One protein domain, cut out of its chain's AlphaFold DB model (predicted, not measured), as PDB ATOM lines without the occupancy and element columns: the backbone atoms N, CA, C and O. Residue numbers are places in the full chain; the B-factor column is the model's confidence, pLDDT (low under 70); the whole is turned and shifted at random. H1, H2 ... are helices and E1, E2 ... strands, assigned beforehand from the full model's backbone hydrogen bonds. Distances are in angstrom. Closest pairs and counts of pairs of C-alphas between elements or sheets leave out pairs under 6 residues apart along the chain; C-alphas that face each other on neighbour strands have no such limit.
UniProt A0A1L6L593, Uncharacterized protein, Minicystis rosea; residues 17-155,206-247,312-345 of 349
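Overview. This is residues 17 to 155, 206 to 247 and 312 to 345 of the 349 residues of an uncharacterized protein of Minicystis rosea (UniProt A0A1L6L593). One long, twisted wall of nine strands runs through the domain; H3, H1, H7 and H9 follow one another over one face, with H6 beside the strands on that face. The short H4 and H8 are on the opposite face, H2 packs on H3 near the E2 edge, and H5 lies off the sheet near H4. The printed part has 215 residues with nine named helices and nine named strands, in the order E1 H1 E2 H2 H3 E3 E4 H4 H5 E5 H6 H7 E6 E7 H8 E8 E9 H9; the sheet's order is E2 E3 E4 E5 E1 E6 E7 E9 E8, all antiparallel. The class is mixed, helices and strands; the whole is compact, with a radius of gyration of the C-alphas of 17.6 A and spans of 55 by 43 by 30 A.

Arrangement. Start at the inner strand E1, residues 17 to 22. H1, residues 29 to 42, is on the sheet, along E4, residues 111 to 116, at 19 degrees on the local plane. After edge strand E2, residues 52 to 56, H2, residues 61 to 75, only grazes the sheet. H3, residues 85 to 95, is over E2 and touches H1 at a shallow tilt of 4 degrees, opposite ways; their closest C-alphas, Cys 34 and Arg 89, are 5.8 A apart. H2 touches H3, closest at C-alphas 71 and 94, 5.1 A. E3, residues 100 to 106, neighbours E2, with N 54 and O 102 at 2.8 A, and forms a hairpin with E4, with N 103 and O 114 at 3.0 A, within hydrogen-bond range. H4, residues 117 to 123, stands up from the sheet at 58 degrees; H5, residues 129 to 137, is not on it. E5, residues 142 to 147, neighbours E4 and E1, with N 113 and O 145, and N 19 and O 144, both at 2.8 A. H6, residues 149 to 155, is over none of the strands. H7, residues 206 to 216, is over E7, residues 235 to 240, and touches H1's residues 35 to 39 alone, closest at C-alphas 39 and 215, 6.2 A. E6, residues 220 to 225, neighbours E1, with N 20 and O 222 at 2.9 A, and forms a hairpin with E7, with N 223 and O 237 at 2.8 A. H8, residues 243 to 247, is on the face opposite H7. E9, residues 320 to 324, neighbours E7, with N 238 and O 323 at 2.8 A, and forms a hairpin with edge strand E8, residues 314 to 317, with N 322 and O 315 at 2.8 A. H9, residues 336 to 343, is over E8. Every O i to N i+4 pair is within range in the helices but H4, with 1 of 3, beside 4 of 4 O i to N i+3 pairs.

Along the chain. Find C-alpha 17 at (163.986, 177.292, 144.431), where E1 begins. H2 runs 21.0 A from C-alpha 61 at (178.890, 151.184, 139.537); H1 measures 20.0 A and E3 19.9 A. H9 ends at C-alpha 343, (166.220, 200.692, 141.743).

Size, cuts and confidence. The C-alphas farthest apart, those of Ala 62 and Ala 344, are 57.2 A apart. Residues 156 to 205 and 248 to 311 are not printed; the gaps are 16.0 A and 20.6 A between C-alphas. Of the links printed whole, E9 to H9 is long. The model's mean pLDDT over the printed part is 72.1, with 93 residues under 70, among them 107 to 140.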
ATOM      1  N   LEU A  17     163.460 176.284 145.341       58.25
ATOM      2  CA  LEU A  17     163.986 177.292 144.431       58.25
ATOM      3  C   LEU A  17     165.289 176.719 143.892       58.25
ATOM      4  O   LEU A  17     166.198 176.470 144.677       58.25
ATOM      5  N   GLY A  18     165.380 176.499 142.588       64.38
ATOM      6  CA  GLY A  18     166.640 176.107 141.975       64.38
ATOM      7  C   GLY A  18     167.368 177.318 141.398       64.38
ATOM      8  O   GLY A  18     166.727 178.201 140.824       64.38
ATOM      9  N   LEU A  19     168.693 177.369 141.547       60.84
ATOM     10  CA  LEU A  19     169.555 178.312 140.836       60.84
ATOM     11  C   LEU A  19     170.298 177.572 139.738       60.84
ATOM     12  O   LEU A  19     171.052 176.642 140.010       60.84
ATOM     13  N   PHE A  20     170.101 178.004 138.503       66.94
ATOM     14  CA  PHE A  20     170.810 177.468 137.351       66.94
ATOM     15  C   PHE A  20     171.922 178.427 136.948       66.94
ATOM     16  O   PHE A  20     171.620 179.563 136.589       66.94
ATOM     17  N   VAL A  21     173.177 177.987 137.021       66.44
ATOM     18  CA  VAL A  21     174.364 178.777 136.673       66.44
ATOM     19  C   VAL A  21     174.944 178.243 135.367       66.44
ATOM     20  O   VAL A  21     175.451 177.118 135.329       66.44
ATOM     21  N   THR A  22     174.880 179.059 134.315       67.88
ATOM     22  CA  THR A  22     175.300 178.678 132.959       67.88
ATOM     23  C   THR A  22     176.702 179.151 132.623       67.88
ATOM     24  O   THR A  22     177.035 180.311 132.873       67.88
ATOM     25  N   ASP A  23     177.484 178.276 131.983       65.81
ATOM     26  CA  ASP A  23     178.761 178.625 131.341       65.81
ATOM     27  C   ASP A  23     179.742 179.360 132.278       65.81
ATOM     28  O   ASP A  23     180.355 180.372 131.937       65.81
ATOM     29  N   ALA A  24     179.885 178.870 133.514       60.22
ATOM     30  CA  ALA A  24     181.000 179.294 134.355       60.22
ATOM     31  C   ALA A  24     182.306 178.928 133.625       60.22
ATOM     32  O   ALA A  24     182.452 177.775 133.220       60.22
ATOM     33  N   ARG A  25     183.229 179.894 133.462       58.59
ATOM     34  CA  ARG A  25     184.444 179.878 132.601       58.59
ATOM     35  C   ARG A  25     185.506 178.784 132.882       58.59
ATOM     36  O   ARG A  25     186.695 179.018 132.705       58.59
ATOM     37  N   GLU A  26     185.118 177.618 133.373       66.38
ATOM     38  CA  GLU A  26     185.991 176.516 133.772       66.38
ATOM     39  C   GLU A  26     185.715 175.265 132.948       66.38
ATOM     40  O   GLU A  26     184.564 174.867 132.791       66.38
ATOM     41  N   ASP A  27     186.770 174.588 132.506       66.38
ATOM     42  CA  ASP A  27     186.662 173.414 131.632       66.38
ATOM     43  C   ASP A  27     186.282 172.127 132.388       66.38
ATOM     44  O   ASP A  27     186.064 171.081 131.774       66.38
ATOM     45  N   THR A  28     186.207 172.168 133.727       73.25
ATOM     46  CA  THR A  28     185.911 170.987 134.551       73.25
ATOM     47  C   THR A  28     184.819 171.233 135.590       73.25
ATOM     48  O   THR A  28     184.771 172.277 136.243       73.25
ATOM     49  N   TYR A  29     183.960 170.230 135.793       73.75
ATOM     50  CA  TYR A  29     182.891 170.268 136.796       73.75
ATOM     51  C   TYR A  29     183.427 170.424 138.228       73.75
ATOM     52  O   TYR A  29     182.904 171.234 138.990       73.75
ATOM     53  N   ALA A  30     184.504 169.713 138.581       76.38
ATOM     54  CA  ALA A  30     185.119 169.810 139.904       76.38
ATOM     55  C   ALA A  30     185.610 171.235 140.207       76.38
ATOM     56  O   ALA A  30     185.308 171.765 141.275       76.38
ATOM     57  N   SER A  31     186.284 171.895 139.255       77.88
ATOM     58  CA  SER A  31     186.716 173.291 139.419       77.88
ATOM     59  C   SER A  31     185.533 174.249 139.572       77.88
ATOM     60  O   SER A  31     185.567 175.137 140.428       77.88
ATOM     61  N   ARG A  32     184.458 174.055 138.792       76.31
ATOM     62  CA  ARG A  32     183.216 174.838 138.921       76.31
ATOM     63  C   ARG A  32     182.600 174.674 140.313       76.31
ATOM     64  O   ARG A  32     182.265 175.670 140.951       76.31
ATOM     65  N   LEU A  33     182.501 173.441 140.810       77.50
ATOM     66  CA  LEU A  33     181.955 173.152 142.135       77.50
ATOM     67  C   LEU A  33     182.831 173.745 143.252       77.50
ATOM     68  O   LEU A  33     182.297 174.332 144.184       77.50
ATOM     69  N   CYS A  34     184.160 173.695 143.129       80.69
ATOM     70  CA  CYS A  34     185.069 174.315 144.102       80.69
ATOM     71  C   CYS A  34     184.910 175.842 144.166       80.69
ATOM     72  O   CYS A  34     184.843 176.402 145.258       80.69
ATOM     73  N   ARG A  35     184.769 176.526 143.021       78.00
ATOM     74  CA  ARG A  35     184.456 177.970 143.004       78.00
ATOM     75  C   ARG A  35     183.111 178.284 143.650       78.00
ATOM     76  O   ARG A  35     182.967 179.322 144.293       78.00
ATOM     77  N   LEU A  36     182.143 177.374 143.531       77.31
ATOM     78  CA  LEU A  36     180.864 177.503 144.226       77.31
ATOM     79  C   LEU A  36     181.007 177.448 145.719       77.31
ATOM     80  O   LEU A  36     180.416 178.262 146.418       77.31
ATOM     81  N   MET A  37     181.820 176.518 146.190       78.94
ATOM     82  CA  MET A  37     182.123 176.416 147.602       78.94
ATOM     83  C   MET A  37     182.764 177.695 148.122       78.94
ATOM     84  O   MET A  37     182.328 178.202 149.145       78.94
ATOM     85  N   GLU A  38     183.729 178.262 147.394       79.88
ATOM     86  CA  GLU A  38     184.363 179.534 147.760       79.88
ATOM     87  C   GLU A  38     183.358 180.695 147.799       79.88
ATOM     88  O   GLU A  38     183.374 181.501 148.729       79.88
ATOM     89  N   ALA A  39     182.460 180.781 146.812       77.06
ATOM     90  CA  ALA A  39     181.421 181.809 146.777       77.06
ATOM     91  C   ALA A  39     180.422 181.659 147.938       77.06
ATOM     92  O   ALA A  39     180.054 182.647 148.567       77.06
ATOM     93  N   LEU A  40     180.015 180.426 148.246       76.88
ATOM     94  CA  LEU A  40     179.089 180.110 149.333       76.88
ATOM     95  C   LEU A  40     179.731 180.289 150.719       76.88
ATOM     96  O   LEU A  40     179.079 180.797 151.627       76.88
ATOM     97  N   ASP A  41     181.006 179.947 150.890       76.31
ATOM     98  CA  ASP A  41     181.753 180.195 152.131       76.31
ATOM     99  C   ASP A  41     181.938 181.704 152.396       76.31
ATOM    100  O   ASP A  41     181.837 182.184 153.536       76.31
ATOM    101  N   ALA A  42     182.126 182.480 151.321       74.88
ATOM    102  CA  ALA A  42     182.182 183.937 151.372       74.88
ATOM    103  C   ALA A  42     180.819 184.591 151.656       74.88
ATOM    104  O   ALA A  42     180.795 185.679 152.229       74.88
ATOM    105  N   TRP A  43     179.704 183.936 151.308       74.12
ATOM    106  CA  TRP A  43     178.344 184.445 151.532       74.12
ATOM    107  C   TRP A  43     177.998 184.589 153.026       74.12
ATOM    108  O   TRP A  43     177.053 185.281 153.375       74.12
ATOM    109  N   GLY A  44     178.755 183.977 153.945       65.88
ATOM    110  CA  GLY A  44     178.654 184.234 155.393       65.88
ATOM    111  C   GLY A  44     177.391 183.693 156.082       65.88
ATOM    112  O   GLY A  44     177.355 183.611 157.307       65.88
ATOM    113  N   HIS A  45     176.394 183.261 155.311       65.69
ATOM    114  CA  HIS A  45     175.151 182.634 155.776       65.69
ATOM    115  C   HIS A  45     175.175 181.102 155.695       65.69
ATOM    116  O   HIS A  45     174.148 180.446 155.884       65.69
ATOM    117  N   VAL A  46     176.339 180.533 155.400       67.81
ATOM    118  CA  VAL A  46     176.579 179.095 155.292       67.81
ATOM    119  C   VAL A  46     177.301 178.607 156.540       67.81
ATOM    120  O   VAL A  46     178.249 179.243 157.002       67.81
ATOM    121  N   GLU A  47     176.866 177.473 157.092       71.56
ATOM    122  CA  GLU A  47     177.575 176.835 158.201       71.56
ATOM    123  C   GLU A  47     178.913 176.279 157.695       71.56
ATOM    124  O   GLU A  47     178.968 175.260 157.006       71.56
ATOM    125  N   ARG A  48     180.005 176.967 158.041       67.44
ATOM    126  CA  ARG A  48     181.352 176.689 157.514       67.44
ATOM    127  C   ARG A  48     181.886 175.291 157.836       67.44
ATOM    128  O   ARG A  48     182.692 174.766 157.069       67.44
ATOM    129  N   ASP A  49     181.375 174.675 158.900       69.00
ATOM    130  CA  ASP A  49     181.855 173.398 159.442       69.00
ATOM    131  C   ASP A  49     180.888 172.223 159.186       69.00
ATOM    132  O   ASP A  49     180.963 171.190 159.855       69.00
ATOM    133  N   ALA A  50     179.933 172.374 158.259       79.31
ATOM    134  CA  ALA A  50     178.850 171.405 158.077       79.31
ATOM    135  C   ALA A  50     178.640 170.954 156.622       79.31
ATOM    136  O   ALA A  50     177.530 170.583 156.243       79.31
ATOM    137  N   TRP A  51     179.693 170.941 155.807       85.12
ATOM    138  CA  TRP A  51     179.614 170.491 154.418       85.12
ATOM    139  C   TRP A  51     179.542 168.971 154.347       85.12
ATOM    140  O   TRP A  51     180.202 168.262 155.106       85.12
ATOM    141  N   THR A  52     178.783 168.455 153.389       83.69
ATOM    142  CA  THR A  52     178.771 167.030 153.072       83.69
ATOM    143  C   THR A  52     178.829 166.850 151.567       83.69
ATOM    144  O   THR A  52     178.017 167.408 150.837       83.69
ATOM    145  N   VAL A  53     179.789 166.059 151.094       82.50
ATOM    146  CA  VAL A  53     179.893 165.672 149.684       82.50
ATOM    147  C   VAL A  53     179.288 164.287 149.538       82.50
ATOM    148  O   VAL A  53     179.669 163.368 150.260       82.50
ATOM    149  N   ASP A  54     178.372 164.131 148.598       82.06
ATOM    150  CA  ASP A  54     177.803 162.849 148.215       82.06
ATOM    151  C   ASP A  54     178.079 162.570 146.736       82.06
ATOM    152  O   ASP A  54     178.267 163.482 145.922       82.06
ATOM    153  N   VAL A  55     178.119 161.291 146.385       73.38
ATOM    154  CA  VAL A  55     178.363 160.841 145.019       73.38
ATOM    155  C   VAL A  55     177.033 160.508 144.368       73.38
ATOM    156  O   VAL A  55     176.276 159.667 144.852       73.38
ATOM    157  N   ARG A  56     176.757 161.121 143.219       68.88
ATOM    158  CA  ARG A  56     175.665 160.695 142.350       68.88
ATOM    159  C   ARG A  56     176.206 159.811 141.249       68.88
ATOM    160  O   ARG A  56     177.097 160.169 140.492       68.88
ATOM    161  N   HIS A  57     175.632 158.627 141.159       59.59
ATOM    162  CA  HIS A  57     176.152 157.598 140.291       59.59
ATOM    163  C   HIS A  57     175.759 157.819 138.820       59.59
ATOM    164  O   HIS A  57     174.597 157.702 138.426       59.59
ATOM    165  N   ASP A  58     176.765 158.037 137.979       53.25
ATOM    166  CA  ASP A  58     176.664 158.303 136.539       53.25
ATOM    167  C   ASP A  58     177.674 157.493 135.679       53.25
ATOM    168  O   ASP A  58     177.580 157.457 134.450       53.25
ATOM    169  N   GLY A  59     178.597 156.757 136.287       59.47
ATOM    170  CA  GLY A  59     179.431 155.767 135.598       59.47
ATOM    171  C   GLY A  59     178.802 154.371 135.573       59.47
ATOM    172  O   GLY A  59     177.605 154.204 135.811       59.47
ATOM    173  N   ARG A  60     179.609 153.337 135.310       69.12
ATOM    174  CA  ARG A  60     179.298 151.985 135.803       69.12
ATOM    175  C   ARG A  60     179.570 151.970 137.304       69.12
ATOM    176  O   ARG A  60     180.532 152.589 137.742       69.12
ATOM    177  N   GLU A  61     178.782 151.229 138.068       77.38
ATOM    178  CA  GLU A  61     178.890 151.184 139.537       77.38
ATOM    179  C   GLU A  61     180.290 150.865 140.027       77.38
ATOM    180  O   GLU A  61     180.832 151.566 140.873       77.38
ATOM    181  N   ALA A  62     180.938 149.905 139.377       80.50
ATOM    182  CA  ALA A  62     182.313 149.543 139.680       80.50
ATOM    183  C   ALA A  62     183.346 150.645 139.358       80.50
ATOM    184  O   ALA A  62     184.431 150.643 139.931       80.50
ATOM    185  N   ASP A  63     183.061 151.555 138.427       79.25
ATOM    186  CA  ASP A  63     183.966 152.656 138.071       79.25
ATOM    187  C   ASP A  63     183.790 153.828 139.043       79.25
ATOM    188  O   ASP A  63     184.779 154.375 139.529       79.25
ATOM    189  N   VAL A  64     182.537 154.145 139.386       77.88
ATOM    190  CA  VAL A  64     182.186 155.170 140.380       77.88
ATOM    191  C   VAL A  64     182.710 154.790 141.758       77.88
ATOM    192  O   VAL A  64     183.348 155.603 142.419       77.88
ATOM    193  N   GLU A  65     182.490 153.545 142.173       85.44
ATOM    194  CA  GLU A  65     182.923 153.065 143.483       85.44
ATOM    195  C   GLU A  65     184.452 153.015 143.590       85.44
ATOM    196  O   GLU A  65     185.012 153.370 144.624       85.44
ATOM    197  N   ARG A  66     185.158 152.671 142.503       87.12
ATOM    198  CA  ARG A  66     186.625 152.772 142.467       87.12
ATOM    199  C   ARG A  66     187.103 154.213 142.582       87.12
ATOM    200  O   ARG A  66     187.988 154.479 143.386       87.12
ATOM    201  N   ALA A  67     186.514 155.139 141.824       84.12
ATOM    202  CA  ALA A  67     186.865 156.556 141.910       84.12
ATOM    203  C   ALA A  67     186.621 157.112 143.323       84.12
ATOM    204  O   ALA A  67     187.484 157.796 143.874       84.12
ATOM    205  N   ARG A  68     185.490 156.739 143.937       87.81
ATOM    206  CA  ARG A  68     185.146 157.072 145.323       87.81
ATOM    207  C   ARG A  68     186.207 156.565 146.298       87.81
ATOM    208  O   ARG A  68     186.752 157.354 147.064       87.81
ATOM    209  N   GLN A  69     186.514 155.268 146.265       90.69
ATOM    210  CA  GLN A  69     187.487 154.654 147.172       90.69
ATOM    211  C   GLN A  69     188.884 155.255 147.001       90.69
ATOM    212  O   GLN A  69     189.552 155.539 147.993       90.69
ATOM    213  N   ASP A  70     189.309 155.506 145.763       89.81
ATOM    214  CA  ASP A  70     190.579 156.167 145.470       89.81
ATOM    215  C   ASP A  70     190.629 157.583 146.068       89.81
ATOM    216  O   ASP A  70     191.639 157.966 146.663       89.81
ATOM    217  N   ALA A  71     189.553 158.364 145.942       88.69
ATOM    218  CA  ALA A  71     189.468 159.710 146.505       88.69
ATOM    219  C   ALA A  71     189.474 159.698 148.044       88.69
ATOM    220  O   ALA A  71     190.237 160.453 148.659       88.69
ATOM    221  N   GLU A  72     188.694 158.811 148.674       92.50
ATOM    222  CA  GLU A  72     188.669 158.644 150.135       92.50
ATOM    223  C   GLU A  72     190.044 158.206 150.671       92.50
ATOM    224  O   GLU A  72     190.516 158.714 151.687       92.50
ATOM    225  N   GLN A  73     190.754 157.322 149.961       93.00
ATOM    226  CA  GLN A  73     192.105 156.897 150.344       93.00
ATOM    227  C   GLN A  73     193.137 158.023 150.223       93.00
ATOM    228  O   GLN A  73     193.984 158.179 151.106       93.00
ATOM    229  N   ARG A  74     193.081 158.819 149.144       92.31
ATOM    230  CA  ARG A  74     194.020 159.932 148.906       92.31
ATOM    231  C   ARG A  74     193.852 161.055 149.923       92.31
ATOM    232  O   ARG A  74     194.845 161.622 150.373       92.31
ATOM    233  N   THR A  75     192.611 161.373 150.278       91.88
ATOM    234  CA  THR A  75     192.278 162.509 151.151       91.88
ATOM    235  C   THR A  75     192.161 162.123 152.623       91.88
ATOM    236  O   THR A  75     192.332 162.979 153.487       91.88
ATOM    237  N   LYS A  76     191.901 160.841 152.921       91.94
ATOM    238  CA  LYS A  76     191.472 160.331 154.238       91.94
ATOM    239  C   LYS A  76     190.141 160.921 154.723       91.94
ATOM    240  O   LYS A  76     189.834 160.831 155.910       91.94
ATOM    241  N   LEU A  77     189.366 161.511 153.816       90.00
ATOM    242  CA  LEU A  77     188.016 162.019 154.052       90.00
ATOM    243  C   LEU A  77     186.995 161.024 153.499       90.00
ATOM    244  O   LEU A  77     187.342 160.159 152.697       90.00
ATOM    245  N   ARG A  78     185.738 161.130 153.933       90.00
ATOM    246  CA  ARG A  78     184.668 160.200 153.547       90.00
ATOM    247  C   ARG A  78     183.469 160.934 152.975       90.00
ATOM    248  O   ARG A  78     183.042 161.946 153.526       90.00
ATOM    249  N   PHE A  79     182.893 160.394 151.903       86.69
ATOM    250  CA  PHE A  79     181.625 160.903 151.376       86.69
ATOM    251  C   PHE A  79     180.492 160.655 152.375       86.69
ATOM    252  O   PHE A  79     180.460 159.625 153.051       86.69
ATOM    253  N   GLY A  80     179.549 161.591 152.453       83.81
ATOM    254  CA  GLY A  80     178.419 161.538 153.381       83.81
ATOM    255  C   GLY A  80     178.743 161.982 154.812       83.81
ATOM    256  O   GLY A  80     177.819 162.187 155.600       83.81
ATOM    257  N   GLU A  81     180.019 162.165 155.165       86.81
ATOM    258  CA  GLU A  81     180.418 162.692 156.473       86.81
ATOM    259  C   GLU A  81     180.482 164.227 156.461       86.81
ATOM    260  O   GLU A  81     180.657 164.866 155.418       86.81
ATOM    261  N   ARG A  82     180.301 164.833 157.639       87.81
ATOM    262  CA  ARG A  82     180.430 166.284 157.813       87.81
ATOM    263  C   ARG A  82     181.900 166.681 157.817       87.81
ATOM    264  O   ARG A  82     182.699 166.063 158.517       87.81
ATOM    265  N   MET A  83     182.226 167.733 157.080       89.94
ATOM    266  CA  MET A  83     183.567 168.305 157.003       89.94
ATOM    267  C   MET A  83     183.512 169.824 156.810       89.94
ATOM    268  O   MET A  83     182.456 170.395 156.528       89.94
ATOM    269  N   ASP A  84     184.658 170.476 156.976       88.25
ATOM    270  CA  ASP A  84     184.821 171.889 156.647       88.25
ATOM    271  C   ASP A  84     184.902 172.105 155.124       88.25
ATOM    272  O   ASP A  84     185.024 171.165 154.327       88.25
ATOM    273  N   ALA A  85     184.834 173.371 154.702       84.56
ATOM    274  CA  ALA A  85     184.911 173.735 153.287       84.56
ATOM    275  C   ALA A  85     186.213 173.245 152.619       84.56
ATOM    276  O   ALA A  85     186.203 172.828 151.459       84.56
ATOM    277  N   ALA A  86     187.332 173.256 153.353       88.19
ATOM    278  CA  ALA A  86     188.629 172.813 152.851       88.19
ATOM    279  C   ALA A  86     188.654 171.301 152.578       88.19
ATOM    280  O   ALA A  86     189.126 170.869 151.523       88.19
ATOM    281  N   GLY A  87     188.107 170.497 153.489       89.44
ATOM    282  CA  GLY A  87     187.973 169.056 153.331       89.44
ATOM    283  C   GLY A  87     187.036 168.693 152.184       89.44
ATOM    284  O   GLY A  87     187.397 167.888 151.325       89.44
ATOM    285  N   ALA A  88     185.874 169.345 152.101       87.81
ATOM    286  CA  ALA A  88     184.939 169.105 151.007       87.81
ATOM    287  C   ALA A  88     185.566 169.453 149.645       87.81
ATOM    288  O   ALA A  88     185.408 168.696 148.687       87.81
ATOM    289  N   ARG A  89     186.366 170.526 149.571       88.69
ATOM    290  CA  ARG A  89     187.097 170.906 148.357       88.69
ATOM    291  C   ARG A  89     188.130 169.851 147.974       88.69
ATOM    292  O   ARG A  89     188.151 169.420 146.826       88.69
ATOM    293  N   ALA A  90     188.944 169.403 148.930       89.81
ATOM    294  CA  ALA A  90     189.941 168.363 148.687       89.81
ATOM    295  C   ALA A  90     189.297 167.068 148.160       89.81
ATOM    296  O   ALA A  90     189.842 166.418 147.269       89.81
ATOM    297  N   LEU A  91     188.116 166.714 148.678       88.44
ATOM    298  CA  LEU A  91     187.366 165.538 148.244       88.44
ATOM    299  C   LEU A  91     186.788 165.698 146.823       88.44
ATOM    300  O   LEU A  91     186.883 164.770 146.020       88.44
ATOM    301  N   VAL A  92     186.250 166.876 146.489       87.25
ATOM    302  CA  VAL A  92     185.760 167.210 145.136       87.25
ATOM    303  C   VAL A  92     186.898 167.191 144.111       87.25
ATOM    304  O   VAL A  92     186.770 166.567 143.056       87.25
ATOM    305  N   GLU A  93     188.029 167.825 144.422       87.31
ATOM    306  CA  GLU A  93     189.211 167.848 143.552       87.31
ATOM    307  C   GLU A  93     189.769 166.435 143.320       87.31
ATOM    308  O   GLU A  93     190.156 166.099 142.200       87.31
ATOM    309  N   ALA A  94     189.758 165.577 144.348       87.38
ATOM    310  CA  ALA A  94     190.231 164.197 144.242       87.38
ATOM    311  C   ALA A  94     189.353 163.307 143.342       87.38
ATOM    312  O   ALA A  94     189.884 162.381 142.723       87.38
ATOM    313  N   MET A  95     188.045 163.583 143.253       82.25
ATOM    314  CA  MET A  95     187.110 162.875 142.362       82.25
ATOM    315  C   MET A  95     187.216 163.311 140.900       82.25
ATOM    316  O   MET A  95     187.000 162.503 139.996       82.25
ATOM    317  N   GLY A  96     187.544 164.581 140.654       76.00
ATOM    318  CA  GLY A  96     187.687 165.126 139.306       76.00
ATOM    319  C   GLY A  96     186.379 165.144 138.501       76.00
ATOM    320  O   GLY A  96     185.296 165.364 139.034       76.00
ATOM    321  N   THR A  97     186.478 164.962 137.180       68.19
ATOM    322  CA  THR A  97     185.355 165.080 136.223       68.19
ATOM    323  C   THR A  97     184.586 163.786 135.982       68.19
ATOM    324  O   THR A  97     183.663 163.766 135.176       68.19
ATOM    325  N   THR A  98     184.996 162.682 136.606       59.34
ATOM    326  CA  THR A  98     184.538 161.340 136.219       59.34
ATOM    327  C   THR A  98     183.160 160.990 136.777       59.34
ATOM    328  O   THR A  98     182.563 160.020 136.318       59.34
ATOM    329  N   VAL A  99     182.676 161.746 137.770       66.25
ATOM    330  CA  VAL A  99     181.454 161.423 138.503       66.25
ATOM    331  C   VAL A  99     180.685 162.686 138.883       66.25
ATOM    332  O   VAL A  99     181.269 163.669 139.342       66.25
ATOM    333  N   GLY A 100     179.366 162.648 138.745       67.94
ATOM    334  CA  GLY A 100     178.450 163.658 139.242       67.94
ATOM    335  C   GLY A 100     178.510 163.711 140.765       67.94
ATOM    336  O   GLY A 100     178.240 162.732 141.456       67.94
ATOM    337  N   LEU A 101     178.850 164.871 141.314       72.31
ATOM    338  CA  LEU A 101     178.887 165.083 142.761       72.31
ATOM    339  C   LEU A 101     177.671 165.886 143.191       72.31
ATOM    340  O   LEU A 101     177.231 166.781 142.469       72.31
ATOM    341  N   THR A 102     177.136 165.567 144.365       73.50
ATOM    342  CA  THR A 102     176.165 166.409 145.055       73.50
ATOM    343  C   THR A 102     176.784 166.965 146.313       73.50
ATOM    344  O   THR A 102     177.142 166.214 147.213       73.50
ATOM    345  N   LEU A 103     176.896 168.283 146.388       74.25
ATOM    346  CA  LEU A 103     177.307 168.939 147.618       74.25
ATOM    347  C   LEU A 103     176.072 169.345 148.411       74.25
ATOM    348  O   LEU A 103     175.170 169.963 147.855       74.25
ATOM    349  N   ILE A 104     176.049 168.995 149.689       76.88
ATOM    350  CA  ILE A 104     174.997 169.345 150.634       76.88
ATOM    351  C   ILE A 104     175.584 170.340 151.618       76.88
ATOM    352  O   ILE A 104     176.554 170.035 152.317       76.88
ATOM    353  N   VAL A 105     174.988 171.527 151.669       72.06
ATOM    354  CA  VAL A 105     175.478 172.606 152.524       72.06
ATOM    355  C   VAL A 105     174.341 173.187 153.353       72.06
ATOM    356  O   VAL A 105     173.380 173.706 152.778       72.06
ATOM    357  N   PRO A 106     174.412 173.127 154.689       70.88
ATOM    358  CA  PRO A 106     173.502 173.861 155.546       70.88
ATOM    359  C   PRO A 106     173.751 175.364 155.415       70.88
ATOM    360  O   PRO A 106     174.871 175.857 155.533       70.88
ATOM    361  N   SER A 107     172.680 176.107 155.183       67.56
ATOM    362  CA  SER A 107     172.653 177.563 155.217       67.56
ATOM    363  C   SER A 107     171.566 178.039 156.169       67.56
ATOM    364  O   SER A 107     170.621 177.305 156.479       67.56
ATOM    365  N   ALA A 108     171.651 179.311 156.557       59.53
ATOM    366  CA  ALA A 108     170.637 179.996 157.348       59.53
ATOM    367  C   ALA A 108     169.233 179.897 156.719       59.53
ATOM    368  O   ALA A 108     168.224 179.928 157.423       59.53
ATOM    369  N   ILE A 109     169.155 179.742 155.390       56.16
ATOM    370  CA  ILE A 109     167.892 179.644 154.660       56.16
ATOM    371  C   ILE A 109     167.456 178.177 154.501       56.16
ATOM    372  O   ILE A 109     166.274 177.882 154.701       56.16
ATOM    373  N   THR A 110     168.369 177.249 154.170       60.53
ATOM    374  CA  THR A 110     168.084 175.809 153.973       60.53
ATOM    375  C   THR A 110     169.327 174.923 153.711       60.53
ATOM    376  O   THR A 110     170.447 175.411 153.720       60.53
ATOM    377  N   HIS A 111     169.136 173.636 153.388       63.78
ATOM    378  CA  HIS A 111     170.126 172.787 152.718       63.78
ATOM    379  C   HIS A 111     170.208 173.126 151.223       63.78
ATOM    380  O   HIS A 111     169.196 173.081 150.519       63.78
ATOM    381  N   LEU A 112     171.411 173.445 150.755       65.19
ATOM    382  CA  LEU A 112     171.738 173.635 149.346       65.19
ATOM    383  C   LEU A 112     172.236 172.311 148.778       65.19
ATOM    384  O   LEU A 112     173.162 171.732 149.341       65.19
ATOM    385  N   TYR A 113     171.643 171.856 147.678       66.12
ATOM    386  CA  TYR A 113     172.090 170.689 146.924       66.12
ATOM    387  C   TYR A 113     172.701 171.153 145.607       66.12
ATOM    388  O   TYR A 113     171.998 171.664 144.742       66.12
ATOM    389  N   LEU A 114     174.009 170.980 145.441       67.25
ATOM    390  CA  LEU A 114     174.728 171.434 144.249       67.25
ATOM    391  C   LEU A 114     175.018 170.238 143.358       67.25
ATOM    392  O   LEU A 114     175.736 169.340 143.787       67.25
ATOM    393  N   THR A 115     174.470 170.199 142.149       66.69
ATOM    394  CA  THR A 115     174.575 169.047 141.242       66.69
ATOM    395  C   THR A 115     174.823 169.495 139.803       66.69
ATOM    396  O   THR A 115     174.378 170.558 139.379       66.69
ATOM    397  N   SER A 116     175.493 168.654 139.014       67.25
ATOM    398  CA  SER A 116     175.569 168.824 137.561       67.25
ATOM    399  C   SER A 116     174.191 168.609 136.949       67.25
ATOM    400  O   SER A 116     173.502 167.647 137.323       67.25
ATOM    401  N   CYS A 117     173.842 169.390 135.934       60.12
ATOM    402  CA  CYS A 117     172.592 169.207 135.196       60.12
ATOM    403  C   CYS A 117     172.541 167.884 134.406       60.12
ATOM    404  O   CYS A 117     171.456 167.372 134.121       60.12
ATOM    405  N   GLU A 118     173.687 167.244 134.137       51.47
ATOM    406  CA  GLU A 118     173.748 165.901 133.538       51.47
ATOM    407  C   GLU A 118     173.046 164.830 134.402       51.47
ATOM    408  O   GLU A 118     172.401 163.915 133.883       51.47
ATOM    409  N   ALA A 119     173.072 164.971 135.731       47.75
ATOM    410  CA  ALA A 119     172.365 164.066 136.639       47.75
ATOM    411  C   ALA A 119     170.836 164.138 136.442       47.75
ATOM    412  O   ALA A 119     170.147 163.112 136.493       47.75
ATOM    413  N   ARG A 120     170.309 165.328 136.123       54.81
ATOM    414  CA  ARG A 120     168.896 165.540 135.776       54.81
ATOM    415  C   ARG A 120     168.541 164.869 134.445       54.81
ATOM    416  O   ARG A 120     167.514 164.194 134.362       54.81
ATOM    417  N   ARG A 121     169.445 164.895 133.453       51.38
ATOM    418  CA  ARG A 121     169.273 164.202 132.153       51.38
ATOM    419  C   ARG A 121     169.051 162.694 132.261       51.38
ATOM    420  O   ARG A 121     168.513 162.073 131.349       51.38
ATOM    421  N   ARG A 122     169.483 162.052 133.346       49.22
ATOM    422  CA  ARG A 122     169.378 160.588 133.487       49.22
ATOM    423  C   ARG A 122     168.084 160.134 134.142       49.22
ATOM    424  O   ARG A 122     167.594 159.064 133.785       49.22
ATOM    425  N   ARG A 123     167.462 160.986 134.968       51.34
ATOM    426  CA  ARG A 123     166.032 160.859 135.321       51.34
ATOM    427  C   ARG A 123     165.120 161.000 134.091       51.34
ATOM    428  O   ARG A 123     163.955 160.639 134.140       51.34
ATOM    429  N   GLN A 124     165.682 161.480 132.983       53.09
ATOM    430  CA  GLN A 124     165.034 161.764 131.709       53.09
ATOM    431  C   GLN A 124     165.372 160.731 130.602       53.09
ATOM    432  O   GLN A 124     165.194 160.988 129.409       53.09
ATOM    433  N   ARG A 125     165.863 159.530 130.951       45.62
ATOM    434  CA  ARG A 125     166.034 158.441 129.968       45.62
ATOM    435  C   ARG A 125     164.663 158.045 129.399       45.62
ATOM    436  O   ARG A 125     163.870 157.415 130.085       45.62
ATOM    437  N   GLY A 126     164.408 158.430 128.147       53.06
ATOM    438  CA  GLY A 126     163.123 158.247 127.459       53.06
ATOM    439  C   GLY A 126     162.609 159.495 126.734       53.06
ATOM    440  O   GLY A 126     161.603 159.404 126.040       53.06
ATOM    441  N   LEU A 127     163.283 160.646 126.861       54.12
ATOM    442  CA  LEU A 127     162.827 161.869 126.202       54.12
ATOM    443  C   LEU A 127     163.052 161.873 124.671       54.12
ATOM    444  O   LEU A 127     164.047 161.299 124.203       54.12
ATOM    445  N   PRO A 128     162.180 162.565 123.904       61.81
ATOM    446  CA  PRO A 128     162.343 162.797 122.464       61.81
ATOM    447  C   PRO A 128     163.684 163.456 122.089       61.81
ATOM    448  O   PRO A 128     164.323 164.115 122.913       61.81
ATOM    449  N   ASP A 129     164.101 163.334 120.825       65.25
ATOM    450  CA  ASP A 129     165.375 163.878 120.311       65.25
ATOM    451  C   ASP A 129     165.568 165.375 120.589       65.25
ATOM    452  O   ASP A 129     166.660 165.820 120.949       65.25
ATOM    453  N   LEU A 130     164.493 166.158 120.486       62.19
ATOM    454  CA  LEU A 130     164.537 167.596 120.738       62.19
ATOM    455  C   LEU A 130     164.854 167.917 122.209       62.19
ATOM    456  O   LEU A 130     165.626 168.830 122.495       62.19
ATOM    457  N   ALA A 131     164.331 167.124 123.143       63.44
ATOM    458  CA  ALA A 131     164.622 167.279 124.562       63.44
ATOM    459  C   ALA A 131     166.069 166.896 124.892       63.44
ATOM    460  O   ALA A 131     166.700 167.542 125.724       63.44
ATOM    461  N   ARG A 132     166.622 165.892 124.195       65.88
ATOM    462  CA  ARG A 132     168.049 165.549 124.292       65.88
ATOM    463  C   ARG A 132     168.943 166.692 123.820       65.88
ATOM    464  O   ARG A 132     169.969 166.933 124.440       65.88
ATOM    465  N   SER A 133     168.549 167.408 122.766       68.56
ATOM    466  CA  SER A 133     169.276 168.582 122.261       68.56
ATOM    467  C   SER A 133     169.256 169.758 123.249       68.56
ATOM    468  O   SER A 133     170.299 170.336 123.547       68.56
ATOM    469  N   VAL A 134     168.088 170.076 123.823       66.38
ATOM    470  CA  VAL A 134     167.957 171.100 124.880       66.38
ATOM    471  C   VAL A 134     168.805 170.726 126.090       66.38
ATOM    472  O   VAL A 134     169.605 171.534 126.558       66.38
ATOM    473  N   ALA A 135     168.690 169.475 126.538       63.47
ATOM    474  CA  ALA A 135     169.505 168.937 127.608       63.47
ATOM    475  C   ALA A 135     170.994 169.095 127.293       63.47
ATOM    476  O   ALA A 135     171.689 169.656 128.132       63.47
ATOM    477  N   ALA A 136     171.456 168.676 126.101       66.69
ATOM    478  CA  ALA A 136     172.842 168.758 125.618       66.69
ATOM    479  C   ALA A 136     173.446 170.166 125.753       66.69
ATOM    480  O   ALA A 136     174.597 170.303 126.152       66.69
ATOM    481  N   ARG A 137     172.662 171.212 125.477       67.31
ATOM    482  CA  ARG A 137     173.094 172.617 125.591       67.31
ATOM    483  C   ARG A 137     173.293 173.090 127.033       67.31
ATOM    484  O   ARG A 137     173.986 174.073 127.238       67.31
ATOM    485  N   MET A 138     172.692 172.398 127.994       65.94
ATOM    486  CA  MET A 138     172.814 172.643 129.434       65.94
ATOM    487  C   MET A 138     173.899 171.756 130.080       65.94
ATOM    488  O   MET A 138     173.888 171.559 131.294       65.94
ATOM    489  N   ASP A 139     174.775 171.113 129.291       62.62
ATOM    490  CA  ASP A 139     175.810 170.236 129.863       62.62
ATOM    491  C   ASP A 139     176.831 171.019 130.656       62.62
ATOM    492  O   ASP A 139     177.290 172.071 130.221       62.62
ATOM    493  N   GLY A 140     177.239 170.462 131.789       59.94
ATOM    494  CA  GLY A 140     178.233 171.091 132.651       59.94
ATOM    495  C   GLY A 140     177.742 172.334 133.401       59.94
ATOM    496  O   GLY A 140     178.487 172.835 134.247       59.94
ATOM    497  N   ASP A 141     176.522 172.818 133.153       71.38
ATOM    498  CA  ASP A 141     175.901 173.856 133.977       71.38
ATOM    499  C   ASP A 141     175.680 173.341 135.411       71.38
ATOM    500  O   ASP A 141     175.565 172.130 135.661       71.38
ATOM    501  N   LEU A 142     175.679 174.272 136.367       70.31
ATOM    502  CA  LEU A 142     175.474 173.963 137.780       70.31
ATOM    503  C   LEU A 142     174.031 174.247 138.178       70.31
ATOM    504  O   LEU A 142     173.496 175.322 137.915       70.31
ATOM    505  N   GLU A 143     173.438 173.300 138.889       71.12
ATOM    506  CA  GLU A 143     172.139 173.441 139.528       71.12
ATOM    507  C   GLU A 143     172.328 173.468 141.046       71.12
ATOM    508  O   GLU A 143     172.911 172.555 141.632       71.12
ATOM    509  N   ILE A 144     171.848 174.537 141.674       70.69
ATOM    510  CA  ILE A 144     171.786 174.724 143.124       70.69
ATOM    511  C   ILE A 144     170.323 174.554 143.518       70.69
ATOM    512  O   ILE A 144     169.542 175.497 143.440       70.69
ATOM    513  N   ASP A 145     169.931 173.359 143.931       69.56
ATOM    514  CA  ASP A 145     168.598 173.130 144.477       69.56
ATOM    515  C   ASP A 145     168.561 173.614 145.929       69.56
ATOM    516  O   ASP A 145     169.229 173.084 146.824       69.56
ATOM    517  N   MET A 146     167.783 174.667 146.155       65.69
ATOM    518  CA  MET A 146     167.498 175.201 147.470       65.69
ATOM    519  C   MET A 146     166.135 174.679 147.939       65.69
ATOM    520  O   MET A 146     165.080 175.322 147.821       65.69
ATOM    521  N   HIS A 147     166.172 173.492 148.535       58.62
ATOM    522  CA  HIS A 147     165.009 172.840 149.120       58.62
ATOM    523  C   HIS A 147     164.358 173.763 150.172       58.62
ATOM    524  O   HIS A 147     165.033 174.383 150.968       58.62
ATOM    525  N   LYS A 148     163.041 173.887 150.257       59.03
ATOM    526  CA  LYS A 148     162.261 174.749 151.189       59.03
ATOM    527  C   LYS A 148     162.472 176.278 151.120       59.03
ATOM    528  O   LYS A 148     161.937 176.973 151.988       59.03
ATOM    529  N   VAL A 149     163.146 176.831 150.108       60.88
ATOM    530  CA  VAL A 149     163.385 178.292 150.020       60.88
ATOM    531  C   VAL A 149     162.160 179.093 149.607       60.88
ATOM    532  O   VAL A 149     161.899 180.119 150.228       60.88
ATOM    533  N   GLY A 150     161.363 178.599 148.651       58.44
ATOM    534  CA  GLY A 150     160.141 179.270 148.184       58.44
ATOM    535  C   GLY A 150     159.247 179.747 149.339       58.44
ATOM    536  O   GLY A 150     158.944 180.930 149.487       58.44
ATOM    537  N   ARG A 151     158.954 178.827 150.266       59.22
ATOM    538  CA  ARG A 151     158.144 179.120 151.456       59.22
ATOM    539  C   ARG A 151     158.800 180.085 152.438       59.22
ATOM    540  O   ARG A 151     158.111 180.908 153.027       59.22
ATOM    541  N   ARG A 152     160.111 179.969 152.660       63.25
ATOM    542  CA  ARG A 152     160.819 180.766 153.675       63.25
ATOM    543  C   ARG A 152     161.094 182.190 153.205       63.25
ATOM    544  O   ARG A 152     160.946 183.106 154.009       63.25
ATOM    545  N   CYS A 153     161.484 182.369 151.948       65.00
ATOM    546  CA  CYS A 153     161.882 183.671 151.412       65.00
ATOM    547  C   CYS A 153     160.728 184.459 150.798       65.00
ATOM    548  O   CYS A 153     160.848 185.675 150.682       65.00
ATOM    549  N   PHE A 154     159.630 183.800 150.413       64.31
ATOM    550  CA  PHE A 154     158.558 184.488 149.698       64.31
ATOM    551  C   PHE A 154     157.180 184.363 150.365       64.31
ATOM    552  O   PHE A 154     156.447 185.345 150.330       64.31
ATOM    553  N   GLU A 155     156.815 183.233 150.995       61.75
ATOM    554  CA  GLU A 155     155.428 183.008 151.473       61.75
ATOM    555  C   GLU A 155     155.189 183.200 152.982       61.75
ATOM    556  O   GLU A 155     154.150 183.728 153.365       61.75
ATOM    557  N   LEU A 206     168.755 187.827 147.172       77.06
ATOM    558  CA  LEU A 206     169.366 188.711 146.174       77.06
ATOM    559  C   LEU A 206     170.883 188.817 146.331       77.06
ATOM    560  O   LEU A 206     171.596 188.824 145.331       77.06
ATOM    561  N   ASP A 207     171.374 188.867 147.565       77.56
ATOM    562  CA  ASP A 207     172.802 188.881 147.864       77.56
ATOM    563  C   ASP A 207     173.479 187.575 147.431       77.56
ATOM    564  O   ASP A 207     174.554 187.606 146.833       77.56
ATOM    565  N   LEU A 208     172.808 186.428 147.607       76.62
ATOM    566  CA  LEU A 208     173.260 185.158 147.039       76.62
ATOM    567  C   LEU A 208     173.362 185.248 145.510       76.62
ATOM    568  O   LEU A 208     174.402 184.916 144.947       76.62
ATOM    569  N   PHE A 209     172.321 185.737 144.830       77.88
ATOM    570  CA  PHE A 209     172.336 185.939 143.375       77.88
ATOM    571  C   PHE A 209     173.490 186.833 142.916       77.88
ATOM    572  O   PHE A 209     174.210 186.484 141.980       77.88
ATOM    573  N   ALA A 210     173.669 187.973 143.581       76.56
ATOM    574  CA  ALA A 210     174.715 188.938 143.280       76.56
ATOM    575  C   ALA A 210     176.110 188.351 143.525       76.56
ATOM    576  O   ALA A 210     177.000 188.508 142.691       76.56
ATOM    577  N   THR A 211     176.288 187.627 144.631       77.81
ATOM    578  CA  THR A 211     177.539 186.947 144.980       77.81
ATOM    579  C   THR A 211     177.886 185.885 143.945       77.81
ATOM    580  O   THR A 211     179.021 185.845 143.473       77.81
ATOM    581  N   LEU A 212     176.916 185.065 143.529       76.75
ATOM    582  CA  LEU A 212     177.120 184.071 142.476       76.75
ATOM    583  C   LEU A 212     177.478 184.742 141.145       76.75
ATOM    584  O   LEU A 212     178.478 184.380 140.528       76.75
ATOM    585  N   ALA A 213     176.725 185.760 140.728       76.19
ATOM    586  CA  ALA A 213     176.995 186.506 139.502       76.19
ATOM    587  C   ALA A 213     178.402 187.133 139.494       76.19
ATOM    588  O   ALA A 213     179.132 186.999 138.512       76.19
ATOM    589  N   ALA A 214     178.805 187.764 140.599       78.38
ATOM    590  CA  ALA A 214     180.092 188.441 140.719       78.38
ATOM    591  C   ALA A 214     181.278 187.472 140.836       78.38
ATOM    592  O   ALA A 214     182.356 187.763 140.326       78.38
ATOM    593  N   ARG A 215     181.111 186.334 141.522       75.75
ATOM    594  CA  ARG A 215     182.212 185.386 141.776       75.75
ATOM    595  C   ARG A 215     182.450 184.413 140.636       75.75
ATOM    596  O   ARG A 215     183.592 184.018 140.417       75.75
ATOM    597  N   PHE A 216     181.397 184.020 139.928       71.38
ATOM    598  CA  PHE A 216     181.509 183.054 138.838       71.38
ATOM    599  C   PHE A 216     181.612 183.672 137.463       71.38
ATOM    600  O   PHE A 216     182.035 182.984 136.535       71.38
ATOM    601  N   GLU A 217     181.185 184.929 137.335       75.06
ATOM    602  CA  GLU A 217     181.001 185.589 136.049       75.06
ATOM    603  C   GLU A 217     180.256 184.696 135.032       75.06
ATOM    604  O   GLU A 217     180.717 184.567 133.893       75.06
ATOM    605  N   PRO A 218     179.145 184.039 135.429       79.75
ATOM    606  CA  PRO A 218     178.464 183.089 134.565       79.75
ATOM    607  C   PRO A 218     177.762 183.837 133.434       79.75
ATOM    608  O   PRO A 218     177.405 185.009 133.588       79.75
ATOM    609  N   ALA A 219     177.474 183.150 132.329       79.44
ATOM    610  CA  ALA A 219     176.648 183.732 131.276       79.44
ATOM    611  C   ALA A 219     175.266 184.128 131.826       79.44
ATOM    612  O   ALA A 219     174.758 185.212 131.518       79.44
ATOM    613  N   SER A 220     174.684 183.284 132.685       82.06
ATOM    614  CA  SER A 220     173.447 183.586 133.404       82.06
ATOM    615  C   SER A 220     173.321 182.849 134.743       82.06
ATOM    616  O   SER A 220     173.939 181.808 134.959       82.06
ATOM    617  N   VAL A 221     172.502 183.407 135.643       80.69
ATOM    618  CA  VAL A 221     172.000 182.738 136.857       80.69
ATOM    619  C   VAL A 221     170.482 182.837 136.853       80.69
ATOM    620  O   VAL A 221     169.967 183.945 136.769       80.69
ATOM    621  N   LYS A 222     169.741 181.734 136.963       78.44
ATOM    622  CA  LYS A 222     168.265 181.754 136.910       78.44
ATOM    623  C   LYS A 222     167.642 181.114 138.145       78.44
ATOM    624  O   LYS A 222     167.982 179.979 138.453       78.44
ATOM    625  N   ALA A 223     166.704 181.808 138.790       76.19
ATOM    626  CA  ALA A 223     165.845 181.285 139.857       76.19
ATOM    627  C   ALA A 223     164.575 180.703 139.251       76.19
ATOM    628  O   ALA A 223     163.824 181.437 138.608       76.19
ATOM    629  N   TYR A 224     164.298 179.426 139.491       69.38
ATOM    630  CA  TYR A 224     163.071 178.774 139.032       69.38
ATOM    631  C   TYR A 224     162.353 178.049 140.166       69.38
ATOM    632  O   TYR A 224     162.961 177.605 141.141       69.38
ATOM    633  N   LEU A 225     161.038 177.915 140.000       62.62
ATOM    634  CA  LEU A 225     160.200 177.074 140.841       62.62
ATOM    635  C   LEU A 225     160.300 175.635 140.337       62.62
ATOM    636  O   LEU A 225     160.027 175.352 139.176       62.62
ATOM    637  N   ASP A 226     160.705 174.734 141.219       54.12
ATOM    638  CA  ASP A 226     161.073 173.342 140.914       54.12
ATOM    639  C   ASP A 226     159.945 172.461 140.351       54.12
ATOM    640  O   ASP A 226     160.195 171.383 139.828       54.12
ATOM    641  N   PHE A 227     158.682 172.900 140.411       47.19
ATOM    642  CA  PHE A 227     157.545 172.055 140.020       47.19
ATOM    643  C   PHE A 227     157.396 171.793 138.511       47.19
ATOM    644  O   PHE A 227     156.433 171.147 138.107       47.19
ATOM    645  N   GLU A 228     158.346 172.211 137.677       47.03
ATOM    646  CA  GLU A 228     158.407 171.838 136.261       47.03
ATOM    647  C   GLU A 228     159.762 171.170 135.984       47.03
ATOM    648  O   GLU A 228     160.700 171.764 135.453       47.03
ATOM    649  N   ASP A 229     159.872 169.902 136.384       42.53
ATOM    650  CA  ASP A 229     161.127 169.154 136.522       42.53
ATOM    651  C   ASP A 229     161.854 168.828 135.189       42.53
ATOM    652  O   ASP A 229     162.776 168.010 135.124       42.53
ATOM    653  N   TYR A 230     161.501 169.501 134.095       47.38
ATOM    654  CA  TYR A 230     161.895 169.055 132.768       47.38
ATOM    655  C   TYR A 230     162.503 170.098 131.856       47.38
ATOM    656  O   TYR A 230     163.191 169.699 130.918       47.38
ATOM    657  N   ILE A 231     162.301 171.386 132.118       49.66
ATOM    658  CA  ILE A 231     162.812 172.469 131.286       49.66
ATOM    659  C   ILE A 231     162.877 173.735 132.147       49.66
ATOM    660  O   ILE A 231     161.956 173.952 132.929       49.66
ATOM    661  N   PRO A 232     163.873 174.621 131.988       49.47
ATOM    662  CA  PRO A 232     163.879 175.914 132.664       49.47
ATOM    663  C   PRO A 232     163.302 177.044 131.780       49.47
ATOM    664  O   PRO A 232     164.121 177.805 131.257       49.47
ATOM    665  N   PRO A 233     161.963 177.219 131.591       52.72
ATOM    666  CA  PRO A 233     161.484 178.350 130.815       52.72
ATOM    667  C   PRO A 233     160.789 179.485 131.558       52.72
ATOM    668  O   PRO A 233     160.277 180.404 130.923       52.72
ATOM    669  N   ARG A 234     160.758 179.455 132.888       62.66
ATOM    670  CA  ARG A 234     159.931 180.381 133.675       62.66
ATOM    671  C   ARG A 234     160.656 180.835 134.926       62.66
ATOM    672  O   ARG A 234     160.224 180.582 136.046       62.66
ATOM    673  N   ALA A 235     161.813 181.453 134.716       67.94
ATOM    674  CA  ALA A 235     162.587 181.980 135.819       67.94
ATOM    675  C   ALA A 235     161.847 183.167 136.445       67.94
ATOM    676  O   ALA A 235     161.490 184.123 135.754       67.94
ATOM    677  N   THR A 236     161.640 183.102 137.755       72.69
ATOM    678  CA  THR A 236     161.130 184.216 138.553       72.69
ATOM    679  C   THR A 236     162.105 185.390 138.525       72.69
ATOM    680  O   THR A 236     161.706 186.551 138.481       72.69
ATOM    681  N   MET A 237     163.401 185.084 138.528       78.75
ATOM    682  CA  MET A 237     164.484 186.050 138.423       78.75
ATOM    683  C   MET A 237     165.622 185.461 137.600       78.75
ATOM    684  O   MET A 237     165.892 184.262 137.675       78.75
ATOM    685  N   ALA A 238     166.321 186.304 136.854       80.88
ATOM    686  CA  ALA A 238     167.484 185.900 136.086       80.88
ATOM    687  C   ALA A 238     168.542 187.002 136.048       80.88
ATOM    688  O   ALA A 238     168.233 188.148 135.750       80.88
ATOM    689  N   TYR A 239     169.793 186.654 136.309       84.88
ATOM    690  CA  TYR A 239     170.951 187.468 135.971       84.88
ATOM    691  C   TYR A 239     171.475 187.056 134.596       84.88
ATOM    692  O   TYR A 239     171.592 185.861 134.322       84.88
ATOM    693  N   TYR A 240     171.846 188.027 133.766       86.56
ATOM    694  CA  TYR A 240     172.532 187.814 132.495       86.56
ATOM    695  C   TYR A 240     173.762 188.705 132.407       86.56
ATOM    696  O   TYR A 240     173.653 189.923 132.524       86.56
ATOM    697  N   GLN A 241     174.921 188.114 132.122       87.25
ATOM    698  CA  GLN A 241     176.169 188.863 131.962       87.25
ATOM    699  C   GLN A 241     176.203 189.679 130.660       87.25
ATOM    700  O   GLN A 241     176.856 190.715 130.576       87.25
ATOM    701  N   SER A 242     175.528 189.207 129.607       87.94
ATOM    702  CA  SER A 242     175.593 189.836 128.284       87.94
ATOM    703  C   SER A 242     174.324 189.639 127.460       87.94
ATOM    704  O   SER A 242     173.524 188.736 127.708       87.94
ATOM    705  N   ALA A 243     174.138 190.496 126.450       86.31
ATOM    706  CA  ALA A 243     173.007 190.392 125.533       86.31
ATOM    707  C   ALA A 243     173.047 189.061 124.766       86.31
ATOM    708  O   ALA A 243     172.006 188.467 124.493       86.31
ATOM    709  N   SER A 244     174.256 188.553 124.497       87.56
ATOM    710  CA  SER A 244     174.465 187.218 123.940       87.56
ATOM    711  C   SER A 244     173.880 186.130 124.845       87.56
ATOM    712  O   SER A 244     173.161 185.261 124.354       87.56
ATOM    713  N   ALA A 245     174.109 186.209 126.161       83.88
ATOM    714  CA  ALA A 245     173.554 185.251 127.116       83.88
ATOM    715  C   ALA A 245     172.018 185.273 127.134       83.88
ATOM    716  O   ALA A 245     171.396 184.214 127.121       83.88
ATOM    717  N   VAL A 246     171.404 186.461 127.060       83.38
ATOM    718  CA  VAL A 246     169.942 186.596 126.927       83.38
ATOM    719  C   VAL A 246     169.451 185.918 125.648       83.38
ATOM    720  O   VAL A 246     168.526 185.115 125.694       83.38
ATOM    721  N   THR A 247     170.072 186.194 124.496       82.69
ATOM    722  CA  THR A 247     169.646 185.584 123.223       82.69
ATOM    723  C   THR A 247     169.832 184.063 123.201       82.69
ATOM    724  O   THR A 247     168.989 183.349 122.657       82.69
ATOM    725  N   ALA A 312     160.857 198.765 135.375       66.31
ATOM    726  CA  ALA A 312     160.593 198.269 136.728       66.31
ATOM    727  C   ALA A 312     161.104 196.833 136.994       66.31
ATOM    728  O   ALA A 312     161.141 196.386 138.134       66.31
ATOM    729  N   TRP A 313     161.521 196.112 135.950       73.56
ATOM    730  CA  TRP A 313     161.878 194.697 136.014       73.56
ATOM    731  C   TRP A 313     163.312 194.408 135.561       73.56
ATOM    732  O   TRP A 313     163.699 193.244 135.536       73.56
ATOM    733  N   VAL A 314     164.096 195.430 135.194       79.88
ATOM    734  CA  VAL A 314     165.496 195.279 134.762       79.88
ATOM    735  C   VAL A 314     166.384 196.209 135.578       79.88
ATOM    736  O   VAL A 314     166.287 197.430 135.475       79.88
ATOM    737  N   MET A 315     167.287 195.616 136.350       80.25
ATOM    738  CA  MET A 315     168.268 196.315 137.169       80.25
ATOM    739  C   MET A 315     169.678 196.087 136.605       80.25
ATOM    740  O   MET A 315     170.135 194.942 136.548       80.25
ATOM    741  N   PRO A 316     170.401 197.142 136.190       79.06
ATOM    742  CA  PRO A 316     171.796 197.008 135.793       79.06
ATOM    743  C   PRO A 316     172.664 196.662 137.009       79.06
ATOM    744  O   PRO A 316     172.518 197.247 138.081       79.06
ATOM    745  N   MET A 317     173.589 195.723 136.831       77.94
ATOM    746  CA  MET A 317     174.568 195.312 137.834       77.94
ATOM    747  C   MET A 317     175.987 195.459 137.283       77.94
ATOM    748  O   MET A 317     176.200 195.546 136.072       77.94
ATOM    749  N   ALA A 318     176.984 195.453 138.171       74.31
ATOM    750  CA  ALA A 318     178.374 195.336 137.749       74.31
ATOM    751  C   ALA A 318     178.559 194.007 136.992       74.31
ATOM    752  O   ALA A 318     178.509 192.939 137.592       74.31
ATOM    753  N   GLY A 319     178.732 194.087 135.670       80.75
ATOM    754  CA  GLY A 319     178.956 192.925 134.808       80.75
ATOM    755  C   GLY A 319     177.719 192.332 134.125       80.75
ATOM    756  O   GLY A 319     177.886 191.329 133.441       80.75
ATOM    757  N   GLY A 320     176.521 192.925 134.248       87.12
ATOM    758  CA  GLY A 320     175.322 192.392 133.587       87.12
ATOM    759  C   GLY A 320     174.003 193.065 133.976       87.12
ATOM    760  O   GLY A 320     173.976 194.213 134.422       87.12
ATOM    761  N   TRP A 321     172.899 192.332 133.827       86.69
ATOM    762  CA  TRP A 321     171.553 192.766 134.215       86.69
ATOM    763  C   TRP A 321     170.854 191.702 135.047       86.69
ATOM    764  O   TRP A 321     170.841 190.531 134.672       86.69
ATOM    765  N   LEU A 322     170.220 192.128 136.134       83.00
ATOM    766  CA  LEU A 322     169.254 191.324 136.865       83.00
ATOM    767  C   LEU A 322     167.851 191.652 136.359       83.00
ATOM    768  O   LEU A 322     167.448 192.812 136.300       83.00
ATOM    769  N   VAL A 323     167.114 190.619 135.990       82.00
ATOM    770  CA  VAL A 323     165.769 190.687 135.435       82.00
ATOM    771  C   VAL A 323     164.823 189.981 136.394       82.00
ATOM    772  O   VAL A 323     165.076 188.845 136.792       82.00
ATOM    773  N   SER A 324     163.727 190.639 136.750       79.56
ATOM    774  CA  SER A 324     162.621 190.043 137.498       79.56
ATOM    775  C   SER A 324     161.480 189.713 136.543       79.56
ATOM    776  O   SER A 324     161.165 190.498 135.652       79.56
ATOM    777  N   ASN A 325     160.816 188.579 136.744       74.19
ATOM    778  CA  ASN A 325     159.593 188.239 136.033       74.19
ATOM    779  C   ASN A 325     158.406 188.208 137.011       74.19
ATOM    780  O   ASN A 325     158.216 187.207 137.707       74.19
ATOM    781  N   PRO A 326     157.596 189.283 137.079       67.44
ATOM    782  CA  PRO A 326     156.483 189.371 138.026       67.44
ATOM    783  C   PRO A 326     155.394 188.321 137.783       67.44
ATOM    784  O   PRO A 326     154.668 187.983 138.717       67.44
ATOM    785  N   ASP A 327     155.279 187.807 136.556       66.06
ATOM    786  CA  ASP A 327     154.255 186.824 136.188       66.06
ATOM    787  C   ASP A 327     154.596 185.413 136.694       66.06
ATOM    788  O   ASP A 327     153.702 184.583 136.851       66.06
ATOM    789  N   PHE A 328     155.875 185.150 136.993       63.19
ATOM    790  CA  PHE A 328     156.356 183.889 137.578       63.19
ATOM    791  C   PHE A 328     156.873 184.069 139.004       63.19
ATOM    792  O   PHE A 328     157.666 183.271 139.501       63.19
ATOM    793  N   ASP A 329     156.419 185.122 139.673       64.69
ATOM    794  CA  ASP A 329     156.644 185.322 141.094       64.69
ATOM    795  C   ASP A 329     155.908 184.243 141.907       64.69
ATOM    796  O   ASP A 329     154.683 184.144 141.779       64.69
ATOM    797  N   PRO A 330     156.598 183.450 142.755       55.28
ATOM    798  CA  PRO A 330     155.962 182.398 143.551       55.28
ATOM    799  C   PRO A 330     154.809 182.905 144.412       55.28
ATOM    800  O   PRO A 330     153.895 182.148 144.720       55.28
ATOM    801  N   VAL A 331     154.842 184.181 144.795       57.28
ATOM    802  CA  VAL A 331     153.881 184.771 145.738       57.28
ATOM    803  C   VAL A 331     153.088 185.903 145.092       57.28
ATOM    804  O   VAL A 331     152.300 186.572 145.750       57.28
ATOM    805  N   GLY A 332     153.222 186.062 143.770       58.69
ATOM    806  CA  GLY A 332     152.467 187.017 142.969       58.69
ATOM    807  C   GLY A 332     152.814 188.467 143.306       58.69
ATOM    808  O   GLY A 332     152.226 189.065 144.202       58.69
ATOM    809  N   ARG A 333     153.707 189.076 142.516       59.38
ATOM    810  CA  ARG A 333     154.143 190.481 142.666       59.38
ATOM    811  C   ARG A 333     154.802 190.806 144.018       59.38
ATOM    812  O   ARG A 333     154.769 191.954 144.442       59.38
ATOM    813  N   SER A 334     155.409 189.828 144.680       64.88
ATOM    814  CA  SER A 334     156.210 190.003 145.893       64.88
ATOM    815  C   SER A 334     157.635 190.517 145.618       64.88
ATOM    816  O   SER A 334     158.234 191.168 146.468       64.88
ATOM    817  N   ILE A 335     158.170 190.263 144.421       67.75
ATOM    818  CA  ILE A 335     159.552 190.568 144.031       67.75
ATOM    819  C   ILE A 335     159.632 191.872 143.237       67.75
ATOM    820  O   ILE A 335     160.542 192.667 143.448       67.75
ATOM    821  N   ALA A 336     158.678 192.141 142.342       70.44
ATOM    822  CA  ALA A 336     158.728 193.341 141.502       70.44
ATOM    823  C   ALA A 336     158.713 194.667 142.299       70.44
ATOM    824  O   ALA A 336     159.587 195.491 142.044       70.44
ATOM    825  N   PRO A 337     157.842 194.870 143.311       72.38
ATOM    826  CA  PRO A 337     157.885 196.077 144.145       72.38
ATOM    827  C   PRO A 337     159.206 196.217 144.909       72.38
ATOM    828  O   PRO A 337     159.702 197.322 145.120       72.38
ATOM    829  N   PHE A 338     159.801 195.085 145.287       72.69
ATOM    830  CA  PHE A 338     161.094 195.037 145.953       72.69
ATOM    831  C   PHE A 338     162.225 195.501 145.018       72.69
ATOM    832  O   PHE A 338     163.062 196.313 145.404       72.69
ATOM    833  N   PHE A 339     162.219 195.049 143.758       72.38
ATOM    834  CA  PHE A 339     163.137 195.516 142.714       72.38
ATOM    835  C   PHE A 339     162.955 197.003 142.406       72.38
ATOM    836  O   PHE A 339     163.940 197.732 142.303       72.38
ATOM    837  N   GLU A 340     161.711 197.466 142.292       75.31
ATOM    838  CA  GLU A 340     161.398 198.882 142.085       75.31
ATOM    839  C   GLU A 340     161.947 199.749 143.228       75.31
ATOM    840  O   GLU A 340     162.571 200.779 142.968       75.31
ATOM    841  N   ALA A 341     161.780 199.312 144.483       74.44
ATOM    842  CA  ALA A 341     162.319 200.005 145.649       74.44
ATOM    843  C   ALA A 341     163.853 200.081 145.610       74.44
ATOM    844  O   ALA A 341     164.413 201.168 145.776       74.44
ATOM    845  N   LEU A 342     164.530 198.966 145.307       72.62
ATOM    846  CA  LEU A 342     165.988 198.925 145.175       72.62
ATOM    847  C   LEU A 342     166.502 199.842 144.055       72.62
ATOM    848  O   LEU A 342     167.441 200.604 144.276       72.62
ATOM    849  N   ILE A 343     165.870 199.816 142.875       73.06
ATOM    850  CA  ILE A 343     166.220 200.692 141.743       73.06
ATOM    851  C   ILE A 343     166.031 202.169 142.119       73.06
ATOM    852  O   ILE A 343     166.838 203.015 141.736       73.06
ATOM    853  N   ALA A 344     164.988 202.484 142.889       75.19
ATOM    854  CA  ALA A 344     164.710 203.835 143.366       75.19
ATOM    855  C   ALA A 344     165.638 204.294 144.510       75.19
ATOM    856  O   ALA A 344     165.541 205.445 144.940       75.19
ATOM    857  N   GLY A 345     166.510 203.421 145.031       70.81
ATOM    858  CA  GLY A 345     167.308 203.692 146.230       70.81
ATOM    859  C   GLY A 345     166.457 203.860 147.494       70.81
ATOM    860  O   GLY A 345     166.903 204.470 148.466       70.81
TER     861      GLY A 345